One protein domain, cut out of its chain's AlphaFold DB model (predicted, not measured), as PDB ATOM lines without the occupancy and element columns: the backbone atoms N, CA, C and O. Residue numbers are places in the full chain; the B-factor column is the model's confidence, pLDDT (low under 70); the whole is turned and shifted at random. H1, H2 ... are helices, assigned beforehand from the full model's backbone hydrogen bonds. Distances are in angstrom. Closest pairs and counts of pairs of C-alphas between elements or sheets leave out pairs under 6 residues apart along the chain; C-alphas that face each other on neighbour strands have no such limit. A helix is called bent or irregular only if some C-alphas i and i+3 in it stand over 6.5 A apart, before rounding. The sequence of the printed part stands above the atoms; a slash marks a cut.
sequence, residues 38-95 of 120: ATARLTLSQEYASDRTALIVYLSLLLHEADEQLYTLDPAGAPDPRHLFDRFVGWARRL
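This is residues 38 to 95 of the 120 residues of an uncharacterized protein of Micromonospora yangpuensis (UniProt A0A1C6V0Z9). One long helix, H2, makes the length of a rod, and two short helices, H1 before it and H3 after it, fold back along it from its two ends. H3 packs on H2 as the second leg of a helical hairpin, while H1 sits more loosely near the first part of H2, and the turn at the far end of H2, residues 72 to 77, sticks out. The printed part has 58 residues with three named helices, in the order H1, H2, H3, and no named strand; the class is all helix. The whole is only just compact, close to loose, with a radius of gyration of the C-alphas of 12.3 A and spans of 39 by 17 by 16 A.

Find C-alpha 38 at (18.677, 26.918, 20.296); there H1 begins, and it holds residues 38 to 47, 14.4 A from first to last C-alpha. Next look at C-alpha 52 at (14.171, 42.798, 14.685), where H2 begins; it runs through residues 52 to 73, 30.9 A from first to last C-alpha, and is the longest helix. H3 holds residues 81 to 90, 11.8 A long, and ends at C-alpha 90 at (7.049, 32.584, 16.507). H3 is neither bent nor irregular, but only just: C-alphas 87 and 90 are 6.4 A apart.

Start at H1, which is close to H2 but not clearly touching, with 2 pairs of C-alphas within 8 A. Their closest C-alphas are those of Leu 44 and Leu 55, 7.4 A apart. The two run opposite ways at a steep tilt of 38 degrees, only just past shallow. Go on to H2 and H3, which touch and form a helical hairpin. Their closest C-alphas are those of Leu 59 and Phe 88, 5.8 A apart, and their centres are 9.3 A apart. They run opposite ways at a shallow tilt of 31 degrees. H1 and H3 stay apart. On the backbone, every O i to N i+4 pair is within hydrogen-bond range in H1 and H2; in H3 it is 5 of 6.

Look for the two farthest C-alphas at Ser 50 and Ala 76, 39.5 A apart. The C-alphas of Ala 38 and Leu 95, the first and last printed, are 13.8 A apart. The printed part has no cut. The link from H1 to H2, 4 residues, is tight, and that from H2 to H3, 7 residues, is short but not tight; no link is long. Residues 72 to 77, of which 72 and 73 belong to H2, stand free. The mean pLDDT of the printed part is 94.4, and no printed residue is under 70.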
ATOM      1  N   ALA A  38      18.518  25.967  19.188       95.88
ATOM      2  CA  ALA A  38      18.677  26.918  20.296       95.88
ATOM      3  C   ALA A  38      19.869  27.878  20.106       95.88
ATOM      4  O   ALA A  38      19.699  29.090  20.225       95.88
ATOM      5  N   THR A  39      21.042  27.363  19.722       95.94
ATOM      6  CA  THR A  39      22.222  28.203  19.466       95.94
ATOM      7  C   THR A  39      22.026  29.122  18.263       95.94
ATOM      8  O   THR A  39      22.339  30.301  18.360       95.94
ATOM      9  N   ALA A  40      21.439  28.632  17.162       96.62
ATOM     10  CA  ALA A  40      21.133  29.469  15.999       96.62
ATOM     11  C   ALA A  40      20.197  30.629  16.367       96.62
ATOM     12  O   ALA A  40      20.435  31.760  15.961       96.62
ATOM     13  N   ARG A  41      19.163  30.371  17.181       96.12
ATOM     14  CA  ARG A  41      18.240  31.414  17.657       96.12
ATOM     15  C   ARG A  41      18.965  32.472  18.480       96.12
ATOM     16  O   ARG A  41      18.709  33.656  18.289       96.12
ATOM     17  N   LEU A  42      19.873  32.062  19.367       94.25
ATOM     18  CA  LEU A  42      20.683  32.989  20.162       94.25
ATOM     19  C   LEU A  42      21.614  33.827  19.280       94.25
ATOM     20  O   LEU A  42      21.639  35.044  19.433       94.25
ATOM     21  N   THR A  43      22.330  33.199  18.345       94.38
ATOM     22  CA  THR A  43      23.219  33.899  17.408       94.38
ATOM     23  C   THR A  43      22.445  34.903  16.557       94.38
ATOM     24  O   THR A  43      22.800  36.075  16.543       94.38
ATOM     25  N   LEU A  44      21.336  34.485  15.941       94.69
ATOM     26  CA  LEU A  44      20.488  35.361  15.129       94.69
ATOM     27  C   LEU A  44      19.879  36.506  15.951       94.69
ATOM     28  O   LEU A  44      19.761  37.622  15.460       94.69
ATOM     29  N   SER A  45      19.517  36.262  17.215       92.75
ATOM     30  CA  SER A  45      19.016  37.328  18.097       92.75
ATOM     31  C   SER A  45      20.080  38.386  18.392       92.75
ATOM     32  O   SER A  45      19.741  39.555  18.531       92.75
ATOM     33  N   GLN A  46      21.349  37.983  18.509       92.00
ATOM     34  CA  GLN A  46      22.464  38.904  18.739       92.00
ATOM     35  C   GLN A  46      22.822  39.672  17.466       92.00
ATOM     36  O   GLN A  46      22.994  40.885  17.512       92.00
ATOM     37  N   GLU A  47      22.888  38.978  16.329       91.56
ATOM     38  CA  GLU A  47      23.214  39.568  15.029       91.56
ATOM     39  C   GLU A  47      22.185  40.623  14.600       91.56
ATOM     40  O   GLU A  47      22.549  41.695  14.123       91.56
ATOM     41  N   TYR A  48      20.902  40.364  14.858       92.62
ATOM     42  CA  TYR A  48      19.798  41.267  14.530       92.62
ATOM     43  C   TYR A  48      19.269  42.054  15.740       92.62
ATOM     44  O   TYR A  48      18.127  42.518  15.727       92.62
ATOM     45  N   ALA A  49      20.072  42.231  16.796       89.38
ATOM     46  CA  ALA A  49      19.633  42.906  18.022       89.38
ATOM     47  C   ALA A  49      19.098  44.333  17.772       89.38
ATOM     48  O   ALA A  49      18.186  44.783  18.469       89.38
ATOM     49  N   SER A  50      19.636  45.015  16.758       88.50
ATOM     50  CA  SER A  50      19.251  46.379  16.371       88.50
ATOM     51  C   SER A  50      18.123  46.441  15.335       88.50
ATOM     52  O   SER A  50      17.510  47.494  15.183       88.50
ATOM     53  N   ASP A  51      17.836  45.346  14.624       91.94
ATOM     54  CA  ASP A  51      16.799  45.299  13.585       91.94
ATOM     55  C   ASP A  51      16.035  43.973  13.611       91.94
ATOM     56  O   ASP A  51      16.246  43.027  12.844       91.94
ATOM     57  N   ARG A  52      15.073  43.932  14.524       92.12
ATOM     58  CA  ARG A  52      14.171  42.798  14.685       92.12
ATOM     59  C   ARG A  52      13.273  42.571  13.467       92.12
ATOM     60  O   ARG A  52      12.867  41.434  13.218       92.12
ATOM     61  N   THR A  53      12.925  43.623  12.733       95.06
ATOM     62  CA  THR A  53      12.080  43.501  11.541       95.06
ATOM     63  C   THR A  53      12.831  42.734  10.462       95.06
ATOM     64  O   THR A  53      12.283  41.776   9.916       95.06
ATOM     65  N   ALA A  54      14.104  43.069  10.233       95.44
ATOM     66  CA  ALA A  54      14.965  42.331   9.317       95.44
ATOM     67  C   ALA A  54      15.096  40.848   9.710       95.44
ATOM     68  O   ALA A  54      14.984  39.986   8.838       95.44
ATOM     69  N   LEU A  55      15.222  40.528  11.006       95.81
ATOM     70  CA  LEU A  55      15.236  39.135  11.482       95.81
ATOM     71  C   LEU A  55      13.955  38.380  11.114       95.81
ATOM     72  O   LEU A  55      14.008  37.248  10.634       95.81
ATOM     73  N   ILE A  56      12.792  38.990  11.354       97.06
ATOM     74  CA  ILE A  56      11.495  38.367  11.067       97.06
ATOM     75  C   ILE A  56      11.319  38.160   9.561       97.06
ATOM     76  O   ILE A  56      10.865  37.089   9.155       97.06
ATOM     77  N   VAL A  57      11.692  39.143   8.738       97.69
ATOM     78  CA  VAL A  57      11.629  39.033   7.272       97.69
ATOM     79  C   VAL A  57      12.543  37.910   6.788       97.69
ATOM     80  O   VAL A  57      12.083  37.024   6.070       97.69
ATOM     81  N   TYR A  58      13.796  37.878   7.249       97.12
ATOM     82  CA  TYR A  58      14.752  36.822   6.919       97.12
ATOM     83  C   TYR A  58      14.221  35.426   7.280       97.12
ATOM     84  O   TYR A  58      14.195  34.527   6.441       97.12
ATOM     85  N   LEU A  59      13.717  35.250   8.504       97.94
ATOM     86  CA  LEU A  59      13.159  33.972   8.958       97.94
ATOM     87  C   LEU A  59      11.877  33.578   8.219       97.94
ATOM     88  O   LEU A  59      11.615  32.386   8.078       97.94
ATOM     89  N   SER A  60      11.088  34.543   7.744       98.12
ATOM     90  CA  SER A  60       9.878  34.274   6.956       98.12
ATOM     91  C   SER A  60      10.218  33.765   5.554       98.12
ATOM     92  O   SER A  60       9.577  32.833   5.079       98.12
ATOM     93  N   LEU A  61      11.262  34.317   4.923       97.94
ATOM     94  CA  LEU A  61      11.772  33.805   3.647       97.94
ATOM     95  C   LEU A  61      12.273  32.364   3.803       97.94
ATOM     96  O   LEU A  61      11.883  31.483   3.043       97.94
ATOM     97  N   LEU A  62      13.052  32.098   4.856       97.62
ATOM     98  CA  LEU A  62      13.536  30.749   5.148       97.62
ATOM     99  C   LEU A  62      12.422  29.763   5.500       97.62
ATOM    100  O   LEU A  62      12.534  28.592   5.156       97.62
ATOM    101  N   LEU A  63      11.366  30.211   6.185       97.81
ATOM    102  CA  LEU A  63      10.191  29.386   6.454       97.81
ATOM    103  C   LEU A  63       9.569  28.912   5.144       97.81
ATOM    104  O   LEU A  63       9.311  27.722   5.020       97.81
ATOM    105  N   HIS A  64       9.356  29.816   4.185       97.75
ATOM    106  CA  HIS A  64       8.745  29.465   2.903       97.75
ATOM    107  C   HIS A  64       9.595  28.451   2.131       97.75
ATOM    108  O   HIS A  64       9.086  27.423   1.699       97.75
ATOM    109  N   GLU A  65      10.911  28.668   2.060       97.69
ATOM    110  CA  GLU A  65      11.822  27.693   1.451       97.69
ATOM    111  C   GLU A  65      11.822  26.345   2.196       97.69
ATOM    112  O   GLU A  65      12.002  25.292   1.584       97.69
ATOM    113  N   ALA A  66      11.641  26.362   3.520       97.44
ATOM    114  CA  ALA A  66      11.583  25.150   4.327       97.44
ATOM    115  C   ALA A  66      10.302  24.359   4.137       97.44
ATOM    116  O   ALA A  66      10.362  23.134   4.075       97.44
ATOM    117  N   ASP A  67       9.180  25.056   4.044       96.56
ATOM    118  CA  ASP A  67       7.877  24.478   3.761       96.56
ATOM    119  C   ASP A  67       7.912  23.715   2.431       96.56
ATOM    120  O   ASP A  67       7.683  22.505   2.409       96.56
ATOM    121  N   GLU A  68       8.361  24.370   1.354       96.62
ATOM    122  CA  GLU A  68       8.446  23.737   0.034       96.62
ATOM    123  C   GLU A  68       9.405  22.541   0.009       96.62
ATOM    124  O   GLU A  68       9.082  21.482  -0.537       96.62
ATOM    125  N   GLN A  69      10.591  22.673   0.613       96.94
ATOM    126  CA  GLN A  69      11.590  21.603   0.599       96.94
ATOM    127  C   GLN A  69      11.174  20.403   1.450       96.94
ATOM    128  O   GLN A  69      11.364  19.270   1.018       96.94
ATOM    129  N   LEU A  70      10.599  20.626   2.634       96.06
ATOM    130  CA  LEU A  70      10.134  19.533   3.490       96.06
ATOM    131  C   LEU A  70       8.924  18.827   2.876       96.06
ATOM    132  O   LEU A  70       8.896  17.600   2.873       96.06
ATOM    133  N   TYR A  71       7.988  19.579   2.288       95.56
ATOM    134  CA  TYR A  71       6.859  19.002   1.561       95.56
ATOM    135  C   TYR A  71       7.316  18.185   0.347       95.56
ATOM    136  O   TYR A  71       6.807  17.096   0.106       95.56
ATOM    137  N   THR A  72       8.314  18.670  -0.398       95.88
ATOM    138  CA  THR A  72       8.876  17.942  -1.549       95.88
ATOM    139  C   THR A  72       9.597  16.658  -1.131       95.88
ATOM    140  O   THR A  72       9.545  15.665  -1.854       95.88
ATOM    141  N   LEU A  73      10.286  16.665   0.016       95.06
ATOM    142  CA  LEU A  73      10.995  15.492   0.537       95.06
ATOM    143  C   LEU A  73      10.046  14.398   1.031       95.06
ATOM    144  O   LEU A  73      10.284  13.223   0.759       95.06
ATOM    145  N   ASP A  74       9.017  14.778   1.786       94.31
ATOM    146  CA  ASP A  74       8.031  13.857   2.344       94.31
ATOM    147  C   ASP A  74       6.665  14.554   2.470       94.31
ATOM    148  O   ASP A  74       6.381  15.188   3.491       94.31
ATOM    149  N   PRO A  75       5.791  14.423   1.456       91.44
ATOM    150  CA  PRO A  75       4.467  15.037   1.488       91.44
ATOM    151  C   PRO A  75       3.575  14.507   2.619       91.44
ATOM    152  O   PRO A  75       2.705  15.227   3.103       91.44
ATOM    153  N   ALA A  76       3.761  13.248   3.035       92.00
ATOM    154  CA  ALA A  76       2.928  12.613   4.057       92.00
ATOM    155  C   ALA A  76       3.386  12.964   5.482       92.00
ATOM    156  O   ALA A  76       2.566  12.996   6.400       92.00
ATOM    157  N   GLY A  77       4.681  13.230   5.663       89.25
ATOM    158  CA  GLY A  77       5.294  13.647   6.926       89.25
ATOM    159  C   GLY A  77       5.573  15.146   7.038       89.25
ATOM    160  O   GLY A  77       6.228  15.567   7.999       89.25
ATOM    161  N   ALA A  78       5.105  15.958   6.085       88.38
ATOM    162  CA  ALA A  78       5.326  17.397   6.089       88.38
ATOM    163  C   ALA A  78       4.783  18.029   7.389       88.38
ATOM    164  O   ALA A  78       3.636  17.781   7.774       88.38
ATOM    165  N   PRO A  79       5.593  18.828   8.107       89.94
ATOM    166  CA  PRO A  79       5.157  19.445   9.349       89.94
ATOM    167  C   PRO A  79       4.034  20.452   9.098       89.94
ATOM    168  O   PRO A  79       4.063  21.207   8.131       89.94
ATOM    169  N   ASP A  80       3.082  20.503  10.027       93.06
ATOM    170  CA  ASP A  80       1.982  21.464   9.996       93.06
ATOM    171  C   ASP A  80       2.496  22.921   9.831       93.06
ATOM    172  O   ASP A  80       3.454  23.317  10.512       93.06
ATOM    173  N   PRO A  81       1.870  23.757   8.976       91.56
ATOM    174  CA  PRO A  81       2.337  25.120   8.715       91.56
ATOM    175  C   PRO A  81       2.441  25.989   9.970       91.56
ATOM    176  O   PRO A  81       3.338  26.830  10.090       91.56
ATOM    177  N   ARG A  82       1.555  25.783  10.954       95.00
ATOM    178  CA  ARG A  82       1.624  26.503  12.227       95.00
ATOM    179  C   ARG A  82       2.819  26.029  13.058       95.00
ATOM    180  O   ARG A  82       3.493  26.868  13.659       95.00
ATOM    181  N   HIS A  83       3.142  24.737  13.040       95.81
ATOM    182  CA  HIS A  83       4.377  24.228  13.641       95.81
ATOM    183  C   HIS A  83       5.632  24.855  13.007       95.81
ATOM    184  O   HIS A  83       6.536  25.290  13.731       95.81
ATOM    185  N   LEU A  84       5.686  24.971  11.675       95.69
ATOM    186  CA  LEU A  84       6.788  25.654  10.986       95.69
ATOM    187  C   LEU A  84       6.868  27.139  11.359       95.69
ATOM    188  O   LEU A  84       7.955  27.634  11.674       95.69
ATOM    189  N   PHE A  85       5.732  27.834  11.421       97.06
ATOM    190  CA  PHE A  85       5.681  29.222  11.873       97.06
ATOM    191  C   PHE A  85       6.244  29.393  13.284       97.06
ATOM    192  O   PHE A  85       7.095  30.257  13.512       97.06
ATOM    193  N   ASP A  86       5.817  28.566  14.237       96.56
ATOM    194  CA  ASP A  86       6.296  28.647  15.617       96.56
ATOM    195  C   ASP A  86       7.796  28.320  15.731       96.56
ATOM    196  O   ASP A  86       8.503  28.926  16.549       96.56
ATOM    197  N   ARG A  87       8.305  27.428  14.869       96.81
ATOM    198  CA  ARG A  87       9.724  27.056  14.790       96.81
ATOM    199  C   ARG A  87      10.606  28.181  14.251       96.81
ATOM    200  O   ARG A  87      11.637  28.465  14.865       96.81
ATOM    201  N   PHE A  88      10.236  28.796  13.128       97.69
ATOM    202  CA  PHE A  88      11.050  29.830  12.482       97.69
ATOM    203  C   PHE A  88      10.787  31.220  13.053       97.69
ATOM    204  O   PHE A  88      11.733  31.877  13.462       97.69
ATOM    205  N   VAL A  89       9.530  31.661  13.125       97.12
ATOM    206  CA  VAL A  89       9.171  33.074  13.340       97.12
ATOM    207  C   VAL A  89       8.591  33.334  14.733       97.12
ATOM    208  O   VAL A  89       8.826  34.391  15.325       97.12
ATOM    209  N   GLY A  90       7.842  32.380  15.292       95.62
ATOM    210  CA  GLY A  90       7.049  32.584  16.507       95.62
ATOM    211  C   GLY A  90       7.862  33.074  17.708       95.62
ATOM    212  O   GLY A  90       7.404  33.938  18.456       95.62
ATOM    213  N   TRP A  91       9.087  32.576  17.884       94.50
ATOM    214  CA  TRP A  91       9.972  33.007  18.970       94.50
ATOM    215  C   TRP A  91      10.559  34.411  18.742       94.50
ATOM    216  O   TRP A  91      10.606  35.198  19.686       94.50
ATOM    217  N   ALA A  92      10.919  34.775  17.506       92.88
ATOM    218  CA  ALA A  92      11.461  36.098  17.181       92.88
ATOM    219  C   ALA A  92      10.415  37.201  17.425       92.88
ATOM    220  O   ALA A  92      10.733  38.287  17.913       92.88
ATOM    221  N   ARG A  93       9.127  36.889  17.211       88.31
ATOM    222  CA  ARG A  93       7.977  37.749  17.557       88.31
ATOM    223  C   ARG A  93       7.714  37.902  19.058       88.31
ATOM    224  O   ARG A  93       6.957  38.794  19.441       88.31
ATOM    225  N   ARG A  94       8.393  37.142  19.916       88.00
ATOM    226  CA  ARG A  94       8.320  37.280  21.382       88.00
ATOM    227  C   ARG A  94       9.570  37.890  22.018       88.00
ATOM    228  O   ARG A  94       9.565  38.110  23.224       88.00
ATOM    229  N   LEU A  95      10.614  38.182  21.237       85.00
ATOM    230  CA  LEU A  95      11.826  38.813  21.756       85.00
ATOM    231  C   LEU A  95      11.500  40.202  22.348       85.00
ATOM    232  O   LEU A  95      10.807  40.984  21.683       85.00
TER     233      LEU A  95